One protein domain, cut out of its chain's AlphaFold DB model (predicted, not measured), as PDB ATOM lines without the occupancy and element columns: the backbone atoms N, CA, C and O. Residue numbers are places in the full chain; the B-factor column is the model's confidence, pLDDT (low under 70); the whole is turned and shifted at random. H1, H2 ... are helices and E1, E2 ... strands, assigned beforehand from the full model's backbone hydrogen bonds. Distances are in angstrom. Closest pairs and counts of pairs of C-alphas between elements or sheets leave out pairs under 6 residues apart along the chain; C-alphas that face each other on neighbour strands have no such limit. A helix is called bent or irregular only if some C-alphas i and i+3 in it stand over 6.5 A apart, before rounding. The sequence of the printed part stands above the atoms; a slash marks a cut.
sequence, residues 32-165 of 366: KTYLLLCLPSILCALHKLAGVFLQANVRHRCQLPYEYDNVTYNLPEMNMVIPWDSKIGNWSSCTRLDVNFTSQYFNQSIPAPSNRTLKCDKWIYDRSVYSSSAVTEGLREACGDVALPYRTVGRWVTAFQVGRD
ATOM      1  N   LYS A  32     223.240 232.508 231.235       70.31
ATOM      2  CA  LYS A  32     221.781 232.326 231.142       70.31
ATOM      3  C   LYS A  32     221.329 232.049 229.706       70.31
ATOM      4  O   LYS A  32     220.546 231.130 229.488       70.31
ATOM      5  N   THR A  33     221.844 232.804 228.738       64.44
ATOM      6  CA  THR A  33     221.529 232.625 227.315       64.44
ATOM      7  C   THR A  33     222.064 231.298 226.792       64.44
ATOM      8  O   THR A  33     221.332 230.584 226.119       64.44
ATOM      9  N   TYR A  34     223.291 230.918 227.162       67.25
ATOM     10  CA  TYR A  34     223.852 229.604 226.843       67.25
ATOM     11  C   TYR A  34     222.979 228.475 227.409       67.25
ATOM     12  O   TYR A  34     222.625 227.549 226.689       67.25
ATOM     13  N   LEU A  35     222.539 228.594 228.666       75.81
ATOM     14  CA  LEU A  35     221.707 227.585 229.323       75.81
ATOM     15  C   LEU A  35     220.314 227.454 228.681       75.81
ATOM     16  O   LEU A  35     219.833 226.340 228.499       75.81
ATOM     17  N   LEU A  36     219.697 228.567 228.268       71.19
ATOM     18  CA  LEU A  36     218.443 228.574 227.500       71.19
ATOM     19  C   LEU A  36     218.611 227.971 226.099       71.19
ATOM     20  O   LEU A  36     217.731 227.241 225.650       71.19
ATOM     21  N   LEU A  37     219.741 228.227 225.435       65.12
ATOM     22  CA  LEU A  37     220.050 227.648 224.125       65.12
ATOM     23  C   LEU A  37     220.290 226.133 224.210       65.12
ATOM     24  O   LEU A  37     219.982 225.404 223.272       65.12
ATOM     25  N   CYS A  38     220.809 225.649 225.341       68.62
ATOM     26  CA  CYS A  38     221.031 224.225 225.572       68.62
ATOM     27  C   CYS A  38     219.731 223.431 225.779       68.62
ATOM     28  O   CYS A  38     219.723 222.240 225.483       68.62
ATOM     29  N   LEU A  39     218.634 224.037 226.254       73.62
ATOM     30  CA  LEU A  39     217.392 223.305 226.561       73.62
ATOM     31  C   LEU A  39     216.781 222.587 225.334       73.62
ATOM     32  O   LEU A  39     216.520 221.385 225.429       73.62
ATOM     33  N   PRO A  40     216.614 223.232 224.161       73.75
ATOM     34  CA  PRO A  40     216.193 222.541 222.939       73.75
ATOM     35  C   PRO A  40     217.209 221.499 222.460       73.75
ATOM     36  O   PRO A  40     216.828 220.418 222.012       73.75
ATOM     37  N   SER A  41     218.510 221.786 222.592       69.44
ATOM     38  CA  SER A  41     219.569 220.843 222.218       69.44
ATOM     39  C   SER A  41     219.532 219.571 223.065       69.44
ATOM     40  O   SER A  41     219.754 218.487 222.532       69.44
ATOM     41  N   ILE A  42     219.193 219.682 224.352       79.94
ATOM     42  CA  ILE A  42     219.004 218.538 225.251       79.94
ATOM     43  C   ILE A  42     217.817 217.688 224.787       79.94
ATOM     44  O   ILE A  42     217.950 216.472 224.703       79.94
ATOM     45  N   LEU A  43     216.685 218.296 224.416       74.56
ATOM     46  CA  LEU A  43     215.520 217.555 223.908       74.56
ATOM     47  C   LEU A  43     215.833 216.810 222.601       74.56
ATOM     48  O   LEU A  43     215.488 215.635 222.456       74.56
ATOM     49  N   CYS A  44     216.552 217.447 221.674       72.88
ATOM     50  CA  CYS A  44     217.028 216.777 220.464       72.88
ATOM     51  C   CYS A  44     218.027 215.652 220.779       72.88
ATOM     52  O   CYS A  44     217.952 214.587 220.168       72.88
ATOM     53  N   ALA A  45     218.933 215.853 221.739       73.50
ATOM     54  CA  ALA A  45     219.886 214.830 222.166       73.50
ATOM     55  C   ALA A  45     219.183 213.622 222.804       73.50
ATOM     56  O   ALA A  45     219.534 212.488 222.492       73.50
ATOM     57  N   LEU A  46     218.150 213.845 223.623       75.94
ATOM     58  CA  LEU A  46     217.321 212.782 224.202       75.94
ATOM     59  C   LEU A  46     216.597 211.974 223.117       75.94
ATOM     60  O   LEU A  46     216.578 210.745 223.165       75.94
ATOM     61  N   HIS A  47     216.068 212.642 222.091       73.69
ATOM     62  CA  HIS A  47     215.454 211.960 220.952       73.69
ATOM     63  C   HIS A  47     216.477 211.148 220.135       73.69
ATOM     64  O   HIS A  47     216.185 210.037 219.698       73.69
ATOM     65  N   LYS A  48     217.705 211.652 219.962       71.75
ATOM     66  CA  LYS A  48     218.797 210.898 219.320       71.75
ATOM     67  C   LYS A  48     219.267 209.712 220.170       71.75
ATOM     68  O   LYS A  48     219.579 208.666 219.609       71.75
ATOM     69  N   LEU A  49     219.253 209.842 221.497       74.44
ATOM     70  CA  LEU A  49     219.528 208.753 222.440       74.44
ATOM     71  C   LEU A  49     218.523 207.604 222.301       74.44
ATOM     72  O   LEU A  49     218.932 206.448 222.331       74.44
ATOM     73  N   ALA A  50     217.238 207.897 222.068       68.19
ATOM     74  CA  ALA A  50     216.235 206.861 221.807       68.19
ATOM     75  C   ALA A  50     216.573 206.006 220.568       68.19
ATOM     76  O   ALA A  50     216.333 204.798 220.567       68.19
ATOM     77  N   GLY A  51     217.206 206.600 219.549       66.69
ATOM     78  CA  GLY A  51     217.680 205.888 218.357       66.69
ATOM     79  C   GLY A  51     218.653 204.750 218.677       66.69
ATOM     80  O   GLY A  51     218.544 203.678 218.091       66.69
ATOM     81  N   VAL A  52     219.521 204.921 219.679       67.25
ATOM     82  CA  VAL A  52     220.486 203.890 220.109       67.25
ATOM     83  C   VAL A  52     219.779 202.612 220.576       67.25
ATOM     84  O   VAL A  52     220.251 201.510 220.311       67.25
ATOM     85  N   PHE A  53     218.626 202.748 221.233       63.53
ATOM     86  CA  PHE A  53     217.845 201.615 221.733       63.53
ATOM     87  C   PHE A  53     216.929 201.012 220.660       63.53
ATOM     88  O   PHE A  53     216.750 199.795 220.612       63.53
ATOM     89  N   LEU A  54     216.374 201.846 219.775       65.12
ATOM     90  CA  LEU A  54     215.458 201.411 218.715       65.12
ATOM     91  C   LEU A  54     216.179 200.766 217.520       65.12
ATOM     92  O   LEU A  54     215.627 199.871 216.882       65.12
ATOM     93  N   GLN A  55     217.416 201.179 217.228       64.31
ATOM     94  CA  GLN A  55     218.211 200.680 216.096       64.31
ATOM     95  C   GLN A  55     219.221 199.592 216.490       64.31
ATOM     96  O   GLN A  55     219.972 199.121 215.634       64.31
ATOM     97  N   ALA A  56     219.236 199.157 217.754       65.12
ATOM     98  CA  ALA A  56     220.175 198.148 218.233       65.12
ATOM     99  C   ALA A  56     220.084 196.852 217.402       65.12
ATOM    100  O   ALA A  56     219.035 196.206 217.315       65.12
ATOM    101  N   ASN A  57     221.206 196.465 216.788       71.75
ATOM    102  CA  ASN A  57     221.343 195.194 216.087       71.75
ATOM    103  C   ASN A  57     221.945 194.157 217.043       71.75
ATOM    104  O   ASN A  57     223.121 194.231 217.400       71.75
ATOM    105  N   VAL A  58     221.121 193.207 217.481       77.38
ATOM    106  CA  VAL A  58     221.548 192.140 218.391       77.38
ATOM    107  C   VAL A  58     222.274 191.065 217.594       77.38
ATOM    108  O   VAL A  58     221.762 190.575 216.583       77.38
ATOM    109  N   ARG A  59     223.460 190.666 218.064       80.81
ATOM    110  CA  ARG A  59     224.224 189.575 217.453       80.81
ATOM    111  C   ARG A  59     223.396 188.301 217.478       80.81
ATOM    112  O   ARG A  59     222.836 187.926 218.505       80.81
ATOM    113  N   HIS A  60     223.327 187.648 216.333       84.12
ATOM    114  CA  HIS A  60     222.568 186.427 216.165       84.12
ATOM    115  C   HIS A  60     223.346 185.434 215.323       84.12
ATOM    116  O   HIS A  60     224.225 185.798 214.536       84.12
ATOM    117  N   ARG A  61     223.035 184.165 215.547       87.00
ATOM    118  CA  ARG A  61     223.530 183.038 214.772       87.00
ATOM    119  C   ARG A  61     222.372 182.143 214.383       87.00
ATOM    120  O   ARG A  61     221.291 182.230 214.961       87.00
ATOM    121  N   CYS A  62     222.624 181.242 213.455       87.31
ATOM    122  CA  CYS A  62     221.647 180.247 213.051       87.31
ATOM    123  C   CYS A  62     221.409 179.215 214.160       87.31
ATOM    124  O   CYS A  62     222.365 178.753 214.793       87.31
ATOM    125  N   GLN A  63     220.141 178.861 214.378       85.81
ATOM    126  CA  GLN A  63     219.763 177.716 215.204       85.81
ATOM    127  C   GLN A  63     220.042 176.427 214.435       85.81
ATOM    128  O   GLN A  63     219.732 176.325 213.244       85.81
ATOM    129  N   LEU A  64     220.635 175.450 215.112       85.56
ATOM    130  CA  LEU A  64     220.973 174.175 214.496       85.56
ATOM    131  C   LEU A  64     219.831 173.169 214.651       85.56
ATOM    132  O   LEU A  64     219.093 173.233 215.630       85.56
ATOM    133  N   PRO A  65     219.689 172.206 213.721       83.75
ATOM    134  CA  PRO A  65     218.576 171.253 213.750       83.75
ATOM    135  C   PRO A  65     218.532 170.372 215.007       83.75
ATOM    136  O   PRO A  65     217.477 169.854 215.347       83.75
ATOM    137  N   TYR A  66     219.674 170.181 215.674       80.06
ATOM    138  CA  TYR A  66     219.807 169.350 216.873       80.06
ATOM    139  C   TYR A  66     219.675 170.143 218.186       80.06
ATOM    140  O   TYR A  66     219.716 169.553 219.265       80.06
ATOM    141  N   GLU A  67     219.545 171.470 218.114       80.31
ATOM    142  CA  GLU A  67     219.440 172.357 219.275       80.31
ATOM    143  C   GLU A  67     217.964 172.577 219.659       80.31
ATOM    144  O   GLU A  67     217.226 173.264 218.947       80.31
ATOM    145  N   TYR A  68     217.558 172.037 220.814       75.00
ATOM    146  CA  TYR A  68     216.246 172.251 221.451       75.00
ATOM    147  C   TYR A  68     216.392 173.039 222.770       75.00
ATOM    148  O   TYR A  68     217.501 173.153 223.281       75.00
ATOM    149  N   ASP A  69     215.288 173.611 223.269       63.88
ATOM    150  CA  ASP A  69     215.183 174.735 224.227       63.88
ATOM    151  C   ASP A  69     216.267 174.888 225.326       63.88
ATOM    152  O   ASP A  69     216.746 173.923 225.914       63.88
ATOM    153  N   ASN A  70     216.572 176.156 225.664       70.25
ATOM    154  CA  ASN A  70     217.653 176.652 226.553       70.25
ATOM    155  C   ASN A  70     219.068 176.703 225.945       70.25
ATOM    156  O   ASN A  70     220.075 176.492 226.624       70.25
ATOM    157  N   VAL A  71     219.162 177.049 224.662       75.00
ATOM    158  CA  VAL A  71     220.437 177.110 223.934       75.00
ATOM    159  C   VAL A  71     221.115 178.473 224.111       75.00
ATOM    160  O   VAL A  71     220.481 179.525 224.017       75.00
ATOM    161  N   THR A  72     222.429 178.456 224.341       82.62
ATOM    162  CA  THR A  72     223.252 179.666 224.487       82.62
ATOM    163  C   THR A  72     223.817 180.122 223.137       82.62
ATOM    164  O   THR A  72     224.064 179.318 222.236       82.62
ATOM    165  N   TYR A  73     224.047 181.429 222.983       83.75
ATOM    166  CA  TYR A  73     224.619 181.997 221.759       83.75
ATOM    167  C   TYR A  73     226.024 181.459 221.443       83.75
ATOM    168  O   TYR A  73     226.293 181.113 220.297       83.75
ATOM    169  N   ASN A  74     226.904 181.344 222.437       84.19
ATOM    170  CA  ASN A  74     228.265 180.863 222.212       84.19
ATOM    171  C   ASN A  74     228.297 179.344 222.013       84.19
ATOM    172  O   ASN A  74     227.808 178.592 222.854       84.19
ATOM    173  N   LEU A  75     228.928 178.919 220.917       82.06
ATOM    174  CA  LEU A  75     229.222 177.522 220.612       82.06
ATOM    175  C   LEU A  75     230.720 177.252 220.829       82.06
ATOM    176  O   LEU A  75     231.534 178.047 220.356       82.06
ATOM    177  N   PRO A  76     231.103 176.134 221.473       78.06
ATOM    178  CA  PRO A  76     232.511 175.760 221.633       78.06
ATOM    179  C   PRO A  76     233.213 175.484 220.289       78.06
ATOM    180  O   PRO A  76     234.416 175.691 220.175       78.06
ATOM    181  N   GLU A  77     232.464 175.088 219.254       80.12
ATOM    182  CA  GLU A  77     232.978 174.692 217.931       80.12
ATOM    183  C   GLU A  77     232.376 175.551 216.803       80.12
ATOM    184  O   GLU A  77     231.977 175.055 215.747       80.12
ATOM    185  N   MET A  78     232.286 176.868 217.017       80.38
ATOM    186  CA  MET A  78     231.629 177.804 216.088       80.38
ATOM    187  C   MET A  78     232.170 177.708 214.646       80.38
ATOM    188  O   MET A  78     231.407 177.773 213.683       80.38
ATOM    189  N   ASN A  79     233.467 177.435 214.522       82.06
ATOM    190  CA  ASN A  79     234.251 177.286 213.296       82.06
ATOM    191  C   ASN A  79     233.787 176.129 212.403       82.06
ATOM    192  O   ASN A  79     234.005 176.155 211.194       82.06
ATOM    193  N   MET A  80     233.205 175.087 212.997       78.94
ATOM    194  CA  MET A  80     232.777 173.887 212.274       78.94
ATOM    195  C   MET A  80     231.348 174.008 211.757       78.94
ATOM    196  O   MET A  80     230.886 173.155 211.004       78.94
ATOM    197  N   VAL A  81     230.625 175.041 212.180       82.19
ATOM    198  CA  VAL A  81     229.186 175.146 211.956       82.19
ATOM    199  C   VAL A  81     228.827 176.401 211.175       82.19
ATOM    200  O   VAL A  81     227.979 176.363 210.279       82.19
ATOM    201  N   ILE A  82     229.481 177.510 211.504       86.94
ATOM    202  CA  ILE A  82     229.219 178.816 210.920       86.94
ATOM    203  C   ILE A  82     230.435 179.207 210.079       86.94
ATOM    204  O   ILE A  82     231.555 179.173 210.586       86.94
ATOM    205  N   PRO A  83     230.253 179.573 208.801       87.88
ATOM    206  CA  PRO A  83     231.360 180.029 207.980       87.88
ATOM    207  C   PRO A  83     231.859 181.410 208.429       87.88
ATOM    208  O   PRO A  83     231.113 182.259 208.922       87.88
ATOM    209  N   TRP A  84     233.157 181.642 208.249       84.69
ATOM    210  CA  TRP A  84     233.771 182.941 208.512       84.69
ATOM    211  C   TRP A  84     233.532 183.892 207.337       84.69
ATOM    212  O   TRP A  84     233.864 183.559 206.198       84.69
ATOM    213  N   ASP A  85     233.003 185.086 207.603       85.06
ATOM    214  CA  ASP A  85     232.863 186.128 206.591       85.06
ATOM    215  C   ASP A  85     234.096 187.043 206.604       85.06
ATOM    216  O   ASP A  85     234.294 187.872 207.498       85.06
ATOM    217  N   SER A  86     234.936 186.907 205.578       85.62
ATOM    218  CA  SER A  86     236.154 187.705 205.419       85.62
ATOM    219  C   SER A  86     235.889 189.188 205.145       85.62
ATOM    220  O   SER A  86     236.778 190.002 205.386       85.62
ATOM    221  N   LYS A  87     234.689 189.563 204.681       83.25
ATOM    222  CA  LYS A  87     234.328 190.965 204.413       83.25
ATOM    223  C   LYS A  87     233.982 191.718 205.692       83.25
ATOM    224  O   LYS A  87     234.311 192.892 205.820       83.25
ATOM    225  N   ILE A  88     233.304 191.039 206.616       80.31
ATOM    226  CA  ILE A  88     232.865 191.605 207.900       80.31
ATOM    227  C   ILE A  88     233.950 191.412 208.973       80.31
ATOM    228  O   ILE A  88     234.011 192.177 209.933       80.31
ATOM    229  N   GLY A  89     234.825 190.412 208.808       83.31
ATOM    230  CA  GLY A  89     235.821 190.040 209.813       83.31
ATOM    231  C   GLY A  89     235.187 189.360 211.028       83.31
ATOM    232  O   GLY A  89     235.672 189.524 212.145       83.31
ATOM    233  N   ASN A  90     234.075 188.648 210.822       87.06
ATOM    234  CA  ASN A  90     233.335 187.949 211.867       87.06
ATOM    235  C   ASN A  90     232.630 186.703 211.295       87.06
ATOM    236  O   ASN A  90     232.531 186.534 210.080       87.06
ATOM    237  N   TRP A  91     232.102 185.844 212.167       86.31
ATOM    238  CA  TRP A  91     231.246 184.722 211.777       86.31
ATOM    239  C   TRP A  91     229.968 185.205 211.084       86.31
ATOM    240  O   TRP A  91     229.362 186.194 211.504       86.31
ATOM    241  N   SER A  92     229.529 184.497 210.042       86.62
ATOM    242  CA  SER A  92     228.311 184.854 209.316       86.62
ATOM    243  C   SER A  92     227.060 184.654 210.178       86.62
ATOM    244  O   SER A  92     226.744 183.543 210.596       86.62
ATOM    245  N   SER A  93     226.280 185.711 210.392       85.75
ATOM    246  CA  SER A  93     225.036 185.632 211.178       85.75
ATOM    247  C   SER A  93     223.851 184.992 210.438       85.75
ATOM    248  O   SER A  93     222.856 184.631 211.066       85.75
ATOM    249  N   CYS A  94     223.957 184.847 209.115       86.81
ATOM    250  CA  CYS A  94     222.836 184.539 208.220       86.81
ATOM    251  C   CYS A  94     222.943 183.210 207.470       86.81
ATOM    252  O   CYS A  94     221.974 182.777 206.843       86.81
ATOM    253  N   THR A  95     224.113 182.577 207.505       88.31
ATOM    254  CA  THR A  95     224.384 181.327 206.800       88.31
ATOM    255  C   THR A  95     225.056 180.330 207.731       88.31
ATOM    256  O   THR A  95     225.759 180.699 208.673       88.31
ATOM    257  N   ARG A  96     224.825 179.045 207.460       88.31
ATOM    258  CA  ARG A  96     225.463 177.918 208.147       88.31
ATOM    259  C   ARG A  96     225.990 176.908 207.135       88.31
ATOM    260  O   ARG A  96     225.524 176.875 205.995       88.31
ATOM    261  N   LEU A  97     226.940 176.077 207.546       85.88
ATOM    262  CA  LEU A  97     227.459 175.001 206.701       85.88
ATOM    263  C   LEU A  97     226.399 173.904 206.491       85.88
ATOM    264  O   LEU A  97     225.615 173.586 207.394       85.88
ATOM    265  N   ASP A  98     226.365 173.351 205.277       84.56
ATOM    266  CA  ASP A  98     225.518 172.215 204.906       84.56
ATOM    267  C   ASP A  98     226.246 170.907 205.229       84.56
ATOM    268  O   ASP A  98     226.985 170.352 204.408       84.56
ATOM    269  N   VAL A  99     226.124 170.478 206.483       79.31
ATOM    270  CA  VAL A  99     226.800 169.298 207.028       79.31
ATOM    271  C   VAL A  99     225.839 168.487 207.883       79.31
ATOM    272  O   VAL A  99     224.909 169.024 208.487       79.31
ATOM    273  N   ASN A 100     226.071 167.177 207.954       80.50
ATOM    274  CA  ASN A 100     225.308 166.303 208.832       80.50
ATOM    275  C   ASN A 100     225.931 166.343 210.235       80.50
ATOM    276  O   ASN A 100     227.007 165.781 210.448       80.50
ATOM    277  N   PHE A 101     225.273 167.044 211.162       77.75
ATOM    278  CA  PHE A 101     225.727 167.302 212.534       77.75
ATOM    279  C   PHE A 101     225.734 166.029 213.402       77.75
ATOM    280  O   PHE A 101     224.941 165.865 214.324       77.75
ATOM    281  N   THR A 102     226.629 165.100 213.084       77.94
ATOM    282  CA  THR A 102     226.849 163.838 213.802       77.94
ATOM    283  C   THR A 102     227.983 163.991 214.812       77.94
ATOM    284  O   THR A 102     228.864 164.829 214.641       77.94
ATOM    285  N   SER A 103     228.019 163.173 215.867       72.94
ATOM    286  CA  SER A 103     229.095 163.245 216.874       72.94
ATOM    287  C   SER A 103     230.487 162.990 216.275       72.94
ATOM    288  O   SER A 103     231.478 163.549 216.736       72.94
ATOM    289  N   GLN A 104     230.572 162.211 215.193       72.19
ATOM    290  CA  GLN A 104     231.803 161.990 214.433       72.19
ATOM    291  C   GLN A 104     232.309 163.256 213.728       72.19
ATOM    292  O   GLN A 104     233.518 163.405 213.576       72.19
ATOM    293  N   TYR A 105     231.414 164.159 213.318       74.06
ATOM    294  CA  TYR A 105     231.773 165.409 212.647       74.06
ATOM    295  C   TYR A 105     232.561 166.335 213.577       74.06
ATOM    296  O   TYR A 105     233.651 166.785 213.236       74.06
ATOM    297  N   PHE A 106     232.049 166.536 214.791       75.06
ATOM    298  CA  PHE A 106     232.693 167.377 215.800       75.06
ATOM    299  C   PHE A 106     234.014 166.769 216.303       75.06
ATOM    300  O   PHE A 106     235.000 167.478 216.494       75.06
ATOM    301  N   ASN A 107     234.095 165.436 216.384       73.25
ATOM    302  CA  ASN A 107     235.322 164.735 216.774       73.25
ATOM    303  C   ASN A 107     236.465 164.865 215.752       73.25
ATOM    304  O   ASN A 107     237.634 164.784 216.127       73.25
ATOM    305  N   GLN A 108     236.162 165.058 214.464       67.69
ATOM    306  CA  GLN A 108     237.186 165.116 213.415       67.69
ATOM    307  C   GLN A 108     237.998 166.414 213.423       67.69
ATOM    308  O   GLN A 108     239.027 166.461 212.759       67.69
ATOM    309  N   SER A 109     237.593 167.441 214.183       64.25
ATOM    310  CA  SER A 109     238.301 168.729 214.336       64.25
ATOM    311  C   SER A 109     238.592 169.500 213.034       64.25
ATOM    312  O   SER A 109     239.208 170.564 213.062       64.25
ATOM    313  N   ILE A 110     238.163 168.971 211.888       63.12
ATOM    314  CA  ILE A 110     238.422 169.474 210.545       63.12
ATOM    315  C   ILE A 110     237.048 169.799 209.945       63.12
ATOM    316  O   ILE A 110     236.214 168.896 209.847       63.12
ATOM    317  N   PRO A 111     236.782 171.062 209.559       63.22
ATOM    318  CA  PRO A 111     235.520 171.440 208.931       63.22
ATOM    319  C   PRO A 111     235.284 170.592 207.679       63.22
ATOM    320  O   PRO A 111     236.223 170.359 206.911       63.22
ATOM    321  N   ALA A 112     234.050 170.133 207.448       59.50
ATOM    322  CA  ALA A 112     233.757 169.376 206.232       59.50
ATOM    323  C   ALA A 112     234.111 170.225 204.998       59.50
ATOM    324  O   ALA A 112     233.829 171.424 204.977       59.50
ATOM    325  N   PRO A 113     234.653 169.617 203.929       56.75
ATOM    326  CA  PRO A 113     235.025 170.311 202.696       56.75
ATOM    327  C   PRO A 113     233.816 170.805 201.881       56.75
ATOM    328  O   PRO A 113     233.962 171.159 200.709       56.75
ATOM    329  N   SER A 114     232.603 170.810 202.447       57.62
ATOM    330  CA  SER A 114     231.445 171.349 201.755       57.62
ATOM    331  C   SER A 114     231.541 172.875 201.733       57.62
ATOM    332  O   SER A 114     231.143 173.575 202.656       57.62
ATOM    333  N   ASN A 115     231.965 173.422 200.592       66.06
ATOM    334  CA  ASN A 115     231.785 174.842 200.242       66.06
ATOM    335  C   ASN A 115     230.298 175.247 200.125       66.06
ATOM    336  O   ASN A 115     229.969 176.313 199.605       66.06
ATOM    337  N   ARG A 116     229.377 174.371 200.540       77.69
ATOM    338  CA  ARG A 116     227.942 174.541 200.414       77.69
ATOM    339  C   ARG A 116     227.404 175.106 201.722       77.69
ATOM    340  O   ARG A 116     227.484 174.479 202.774       77.69
ATOM    341  N   THR A 117     226.850 176.303 201.627       85.12
ATOM    342  CA  THR A 117     226.211 177.010 202.736       85.12
ATOM    343  C   THR A 117     224.703 177.028 202.543       85.12
ATOM    344  O   THR A 117     224.230 177.245 201.426       85.12
ATOM    345  N   LEU A 118     223.953 176.866 203.628       86.81
ATOM    346  CA  LEU A 118     222.503 177.038 203.656       86.81
ATOM    347  C   LEU A 118     222.132 178.347 204.354       86.81
ATOM    348  O   LEU A 118     222.828 178.800 205.269       86.81
ATOM    349  N   LYS A 119     221.017 178.938 203.912       87.25
ATOM    350  CA  LYS A 119     220.350 180.021 204.638       87.25
ATOM    351  C   LYS A 119     219.710 179.469 205.908       87.25
ATOM    352  O   LYS A 119     219.469 178.269 206.028       87.25
ATOM    353  N   CYS A 120     219.497 180.356 206.866       84.31
ATOM    354  CA  CYS A 120     218.988 179.993 208.176       84.31
ATOM    355  C   CYS A 120     217.512 180.344 208.301       84.31
ATOM    356  O   CYS A 120     217.115 181.441 207.918       84.31
ATOM    357  N   ASP A 121     216.741 179.424 208.877       80.06
ATOM    358  CA  ASP A 121     215.293 179.584 209.064       80.06
ATOM    359  C   ASP A 121     214.957 180.130 210.461       80.06
ATOM    360  O   ASP A 121     213.965 180.828 210.658       80.06
ATOM    361  N   LYS A 122     215.807 179.821 211.451       79.50
ATOM    362  CA  LYS A 122     215.672 180.251 212.848       79.50
ATOM    363  C   LYS A 122     216.995 180.795 213.385       79.50
ATOM    364  O   LYS A 122     218.073 180.343 212.985       79.50
ATOM    365  N   TRP A 123     216.910 181.742 214.321       82.12
ATOM    366  CA  TRP A 123     218.067 182.435 214.898       82.12
ATOM    367  C   TRP A 123     218.087 182.382 216.420       82.12
ATOM    368  O   TRP A 123     217.069 182.589 217.079       82.12
ATOM    369  N   ILE A 124     219.291 182.213 216.960       84.12
ATOM    370  CA  ILE A 124     219.610 182.354 218.379       84.12
ATOM    371  C   ILE A 124     220.332 183.686 218.568       84.12
ATOM    372  O   ILE A 124     221.319 183.973 217.886       84.12
ATOM    373  N   TYR A 125     219.837 184.492 219.504       82.62
ATOM    374  CA  TYR A 125     220.348 185.828 219.801       82.62
ATOM    375  C   TYR A 125     221.256 185.812 221.030       82.62
ATOM    376  O   TYR A 125     220.971 185.126 222.013       82.62
ATOM    377  N   ASP A 126     222.324 186.602 220.988       82.94
ATOM    378  CA  ASP A 126     223.158 186.886 222.150       82.94
ATOM    379  C   ASP A 126     222.411 187.810 223.122       82.94
ATOM    380  O   ASP A 126     222.123 188.963 222.799       82.94
ATOM    381  N   ARG A 127     222.099 187.297 224.318       77.38
ATOM    382  CA  ARG A 127     221.391 188.042 225.371       77.38
ATOM    383  C   ARG A 127     222.315 188.662 226.423       77.38
ATOM    384  O   ARG A 127     221.826 189.140 227.441       77.38
ATOM    385  N   SER A 128     223.633 188.654 226.207       80.50
ATOM    386  CA  SER A 128     224.607 189.183 227.175       80.50
ATOM    387  C   SER A 128     224.532 190.703 227.355       80.50
ATOM    388  O   SER A 128     224.694 191.195 228.469       80.50
ATOM    389  N   VAL A 129     224.268 191.444 226.273       74.38
ATOM    390  CA  VAL A 129     224.182 192.918 226.275       74.38
ATOM    391  C   VAL A 129     222.732 193.407 226.281       74.38
ATOM    392  O   VAL A 129     222.412 194.377 226.961       74.38
ATOM    393  N   TYR A 130     221.846 192.730 225.545       66.25
ATOM    394  CA  TYR A 130     220.430 193.085 225.430       66.25
ATOM    395  C   TYR A 130     219.567 191.852 225.708       66.25
ATOM    396  O   TYR A 130     219.623 190.878 224.960       66.25
ATOM    397  N   SER A 131     218.746 191.885 226.761       60.72
ATOM    398  CA  SER A 131     217.802 190.799 227.069       60.72
ATOM    399  C   SER A 131     216.716 190.672 225.992       60.72
ATOM    400  O   SER A 131     216.386 189.557 225.580       60.72
ATOM    401  N   SER A 132     216.213 191.808 225.504       59.88
ATOM    402  CA  SER A 132     215.292 191.990 224.374       59.88
ATOM    403  C   SER A 132     215.611 193.307 223.655       59.88
ATOM    404  O   SER A 132     216.110 194.246 224.270       59.88
ATOM    405  N   SER A 133     215.347 193.399 222.347       58.56
ATOM    406  CA  SER A 133     215.396 194.689 221.643       58.56
ATOM    407  C   SER A 133     214.142 195.510 221.953       58.56
ATOM    408  O   SER A 133     213.071 194.935 222.160       58.56
ATOM    409  N   ALA A 134     214.231 196.843 221.906       53.59
ATOM    410  CA  ALA A 134     213.071 197.726 222.072       53.59
ATOM    411  C   ALA A 134     211.979 197.470 221.015       53.59
ATOM    412  O   ALA A 134     210.806 197.705 221.265       53.59
ATOM    413  N   VAL A 135     212.346 196.929 219.847       48.69
ATOM    414  CA  VAL A 135     211.386 196.468 218.835       48.69
ATOM    415  C   VAL A 135     210.665 195.204 219.301       48.69
ATOM    416  O   VAL A 135     209.454 195.132 219.159       48.69
ATOM    417  N   THR A 136     211.361 194.227 219.895       48.75
ATOM    418  CA  THR A 136     210.711 193.034 220.474       48.75
ATOM    419  C   THR A 136     209.908 193.343 221.728       48.75
ATOM    420  O   THR A 136     208.863 192.743 221.918       48.75
ATOM    421  N   GLU A 137     210.355 194.283 222.558       50.94
ATOM    422  CA  GLU A 137     209.638 194.715 223.756       50.94
ATOM    423  C   GLU A 137     208.452 195.611 223.394       50.94
ATOM    424  O   GLU A 137     207.372 195.397 223.913       50.94
ATOM    425  N   GLY A 138     208.591 196.489 222.399       46.62
ATOM    426  CA  GLY A 138     207.495 197.271 221.829       46.62
ATOM    427  C   GLY A 138     206.478 196.422 221.059       46.62
ATOM    428  O   GLY A 138     205.290 196.700 221.126       46.62
ATOM    429  N   LEU A 139     206.899 195.344 220.383       40.78
ATOM    430  CA  LEU A 139     205.984 194.327 219.840       40.78
ATOM    431  C   LEU A 139     205.325 193.512 220.955       40.78
ATOM    432  O   LEU A 139     204.152 193.190 220.843       40.78
ATOM    433  N   ARG A 140     206.037 193.216 222.041       42.91
ATOM    434  CA  ARG A 140     205.493 192.560 223.238       42.91
ATOM    435  C   ARG A 140     204.569 193.480 224.040       42.91
ATOM    436  O   ARG A 140     203.662 193.001 224.696       42.91
ATOM    437  N   GLU A 141     204.744 194.789 223.959       45.34
ATOM    438  CA  GLU A 141     203.894 195.802 224.591       45.34
ATOM    439  C   GLU A 141     202.684 196.141 223.701       45.34
ATOM    440  O   GLU A 141     201.578 196.335 224.199       45.34
ATOM    441  N   ALA A 142     202.856 196.120 222.373       40.28
ATOM    442  CA  ALA A 142     201.784 196.301 221.392       40.28
ATOM    443  C   ALA A 142     200.928 195.039 221.184       40.28
ATOM    444  O   ALA A 142     199.735 195.153 220.896       40.28
ATOM    445  N   CYS A 143     201.513 193.847 221.312       43.00
ATOM    446  CA  CYS A 143     200.830 192.569 221.094       43.00
ATOM    447  C   CYS A 143     200.655 191.728 222.366       43.00
ATOM    448  O   CYS A 143     199.812 190.833 222.358       43.00
ATOM    449  N   GLY A 144     201.353 192.034 223.463       48.75
ATOM    450  CA  GLY A 144     201.292 191.259 224.705       48.75
ATOM    451  C   GLY A 144     201.865 189.843 224.571       48.75
ATOM    452  O   GLY A 144     201.933 189.279 223.483       48.75
ATOM    453  N   ASP A 145     202.155 189.220 225.713       57.19
ATOM    454  CA  ASP A 145     202.140 187.760 225.830       57.19
ATOM    455  C   ASP A 145     200.824 187.389 226.543       57.19
ATOM    456  O   ASP A 145     200.763 187.302 227.765       57.19
ATOM    457  N   VAL A 146     199.729 187.263 225.783       62.91
ATOM    458  CA  VAL A 146     198.397 186.804 226.251       62.91
ATOM    459  C   VAL A 146     197.716 187.673 227.340       62.91
ATOM    460  O   VAL A 146     197.403 187.197 228.429       62.91
ATOM    461  N   ALA A 147     197.362 188.934 227.047       40.09
ATOM    462  CA  ALA A 147     196.413 189.685 227.891       40.09
ATOM    463  C   ALA A 147     195.456 190.579 227.083       40.09
ATOM    464  O   ALA A 147     195.874 191.425 226.295       40.09
ATOM    465  N   LEU A 148     194.145 190.413 227.300       46.59
ATOM    466  CA  LEU A 148     193.117 191.279 226.717       46.59
ATOM    467  C   LEU A 148     193.140 192.666 227.393       46.59
ATOM    468  O   LEU A 148     193.237 192.734 228.621       46.59
ATOM    469  N   PRO A 149     192.980 193.777 226.641       46.88
ATOM    470  CA  PRO A 149     192.960 195.127 227.208       46.88
ATOM    471  C   PRO A 149     191.920 195.252 228.328       46.88
ATOM    472  O   PRO A 149     190.802 194.758 228.174       46.88
ATOM    473  N   TYR A 150     192.223 195.982 229.411       41.56
ATOM    474  CA  TYR A 150     191.308 196.179 230.555       41.56
ATOM    475  C   TYR A 150     189.898 196.629 230.126       41.56
ATOM    476  O   TYR A 150     188.886 196.187 230.666       41.56
ATOM    477  N   ARG A 151     189.813 197.453 229.074       47.19
ATOM    478  CA  ARG A 151     188.549 197.922 228.481       47.19
ATOM    479  C   ARG A 151     187.730 196.797 227.840       47.19
ATOM    480  O   ARG A 151     186.503 196.847 227.840       47.19
ATOM    481  N   THR A 152     188.404 195.799 227.282       48.34
ATOM    482  CA  THR A 152     187.802 194.611 226.674       48.34
ATOM    483  C   THR A 152     187.328 193.651 227.759       48.34
ATOM    484  O   THR A 152     186.175 193.238 227.718       48.34
ATOM    485  N   VAL A 153     188.152 193.404 228.783       50.69
ATOM    486  CA  VAL A 153     187.777 192.591 229.955       50.69
ATOM    487  C   VAL A 153     186.580 193.205 230.685       50.69
ATOM    488  O   VAL A 153     185.606 192.510 230.956       50.69
ATOM    489  N   GLY A 154     186.579 194.525 230.895       50.53
ATOM    490  CA  GLY A 154     185.453 195.240 231.494       50.53
ATOM    491  C   GLY A 154     184.148 195.054 230.715       50.53
ATOM    492  O   GLY A 154     183.132 194.715 231.310       50.53
ATOM    493  N   ARG A 155     184.176 195.176 229.376       60.66
ATOM    494  CA  ARG A 155     182.986 194.959 228.526       60.66
ATOM    495  C   ARG A 155     182.461 193.527 228.589       60.66
ATOM    496  O   ARG A 155     181.253 193.332 228.489       60.66
ATOM    497  N   TRP A 156     183.349 192.548 228.723       55.00
ATOM    498  CA  TRP A 156     182.978 191.137 228.789       55.00
ATOM    499  C   TRP A 156     182.360 190.800 230.143       55.00
ATOM    500  O   TRP A 156     181.302 190.188 230.183       55.00
ATOM    501  N   VAL A 157     182.927 191.302 231.243       59.91
ATOM    502  CA  VAL A 157     182.352 191.140 232.589       59.91
ATOM    503  C   VAL A 157     180.947 191.745 232.673       59.91
ATOM    504  O   VAL A 157     180.042 191.099 233.193       59.91
ATOM    505  N   THR A 158     180.718 192.934 232.099       66.12
ATOM    506  CA  THR A 158     179.366 193.525 232.058       66.12
ATOM    507  C   THR A 158     178.409 192.727 231.168       66.12
ATOM    508  O   THR A 158     177.211 192.696 231.428       66.12
ATOM    509  N   ALA A 159     178.905 192.083 230.107       61.41
ATOM    510  CA  ALA A 159     178.084 191.247 229.233       61.41
ATOM    511  C   ALA A 159     177.691 189.920 229.905       61.41
ATOM    512  O   ALA A 159     176.519 189.554 229.842       61.41
ATOM    513  N   PHE A 160     178.620 189.274 230.617       62.31
ATOM    514  CA  PHE A 160     178.371 188.046 231.379       62.31
ATOM    515  C   PHE A 160     177.492 188.277 232.612       62.31
ATOM    516  O   PHE A 160     176.641 187.451 232.918       62.31
ATOM    517  N   GLN A 161     177.609 189.425 233.290       60.25
ATOM    518  CA  GLN A 161     176.703 189.787 234.393       60.25
ATOM    519  C   GLN A 161     175.237 189.936 233.951       60.25
ATOM    520  O   GLN A 161     174.337 189.852 234.781       60.25
ATOM    521  N   VAL A 162     174.996 190.134 232.653       71.75
ATOM    522  CA  VAL A 162     173.658 190.190 232.040       71.75
ATOM    523  C   VAL A 162     173.252 188.823 231.447       71.75
ATOM    524  O   VAL A 162     172.198 188.713 230.831       71.75
ATOM    525  N   GLY A 163     174.052 187.767 231.658       59.81
ATOM    526  CA  GLY A 163     173.751 186.387 231.251       59.81
ATOM    527  C   GLY A 163     173.992 186.086 229.769       59.81
ATOM    528  O   GLY A 163     173.256 185.296 229.185       59.81
ATOM    529  N   ARG A 164     174.956 186.768 229.133       61.59
ATOM    530  CA  ARG A 164     175.306 186.546 227.722       61.59
ATOM    531  C   ARG A 164     176.571 185.717 227.589       61.59
ATOM    532  O   ARG A 164     177.652 186.208 227.912       61.59
ATOM    533  N   ASP A 165     176.423 184.521 227.029       56.81
ATOM    534  CA  ASP A 165     177.461 183.488 227.071       56.81
ATOM    535  C   ASP A 165     177.964 183.065 225.673       56.81
ATOM    536  O   ASP A 165     178.933 182.310 225.571       56.81
TER     537      ASP A 165
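This is residues 32 to 165 of the 366 residues of an uncharacterized protein of Blattella germanica (UniProt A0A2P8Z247). The model is a rough Y: a loop-rich head holding two tiny two-stranded sheets, E1 with E4 and E2 with E3, and two helical arms spreading from it. One arm is the long helix H1, whose residues 32 to 49 stick out free; the other runs through H3 to H4. The printed part has 134 residues, in the order H1 E1 E2 H2 E3 E4 H3 H4, both sheets antiparallel. Its class is mostly helix, with 61 residues in named elements, under half; it is extended, with a radius of gyration of the C-alphas of 24.2 A, and flat, spanning 66 by 66 by 21 A.

E1, residues 60 to 62, and E4, residues 123 to 125, are antiparallel neighbours at 149 degrees, with N 61 and O 124 2.9 A apart, within hydrogen-bond range. E2, residues 95 to 97, and E3, residues 117 to 119, are antiparallel at 141 degrees, with N 118 and O 96 at 2.8 A, also within range. The closest C-alphas of E1 and E2, Cys 62 and Arg 96, are 6.6 A apart. H2, residues 103 to 107, touches no helix. H1, residues 32 to 54, and H3, residues 134 to 143, only just touch, only at their ends, with 3 pairs of C-alphas within 8 A, the closest Leu 54 and Ala 134 at 5.5 A; their lines are about perpendicular at 73 degrees. H4, residues 150 to 160, is apart from H3. Every O i to N i+4 pair is within hydrogen-bond range in H2, H3 and H4, and 14 of 19 in H1.

H1 begins at C-alpha 32 (221.781, 232.326, 231.142) and is 33.9 A long; it has a kink of 32 degrees near residue 41 and is irregular, but only just: C-alphas 37 and 40 are 6.51 A apart. H3 is 13.3 A long, and H4 is 15.3 A long, ending at C-alpha 160 (178.371, 188.046, 231.379). E1 and E2 are each 7.0 A long, E3 6.9 A, and E4 and H2 each 6.4 A.

The C-alphas farthest apart, of Lys 32 and Gln 104, are separated by 73.0 A. The printed part has no cut, and its long link is E1 to E2, 32 residues. Mean pLDDT of the printed part is 70.6; 56 residues are under 70, among them residues 130 to 161.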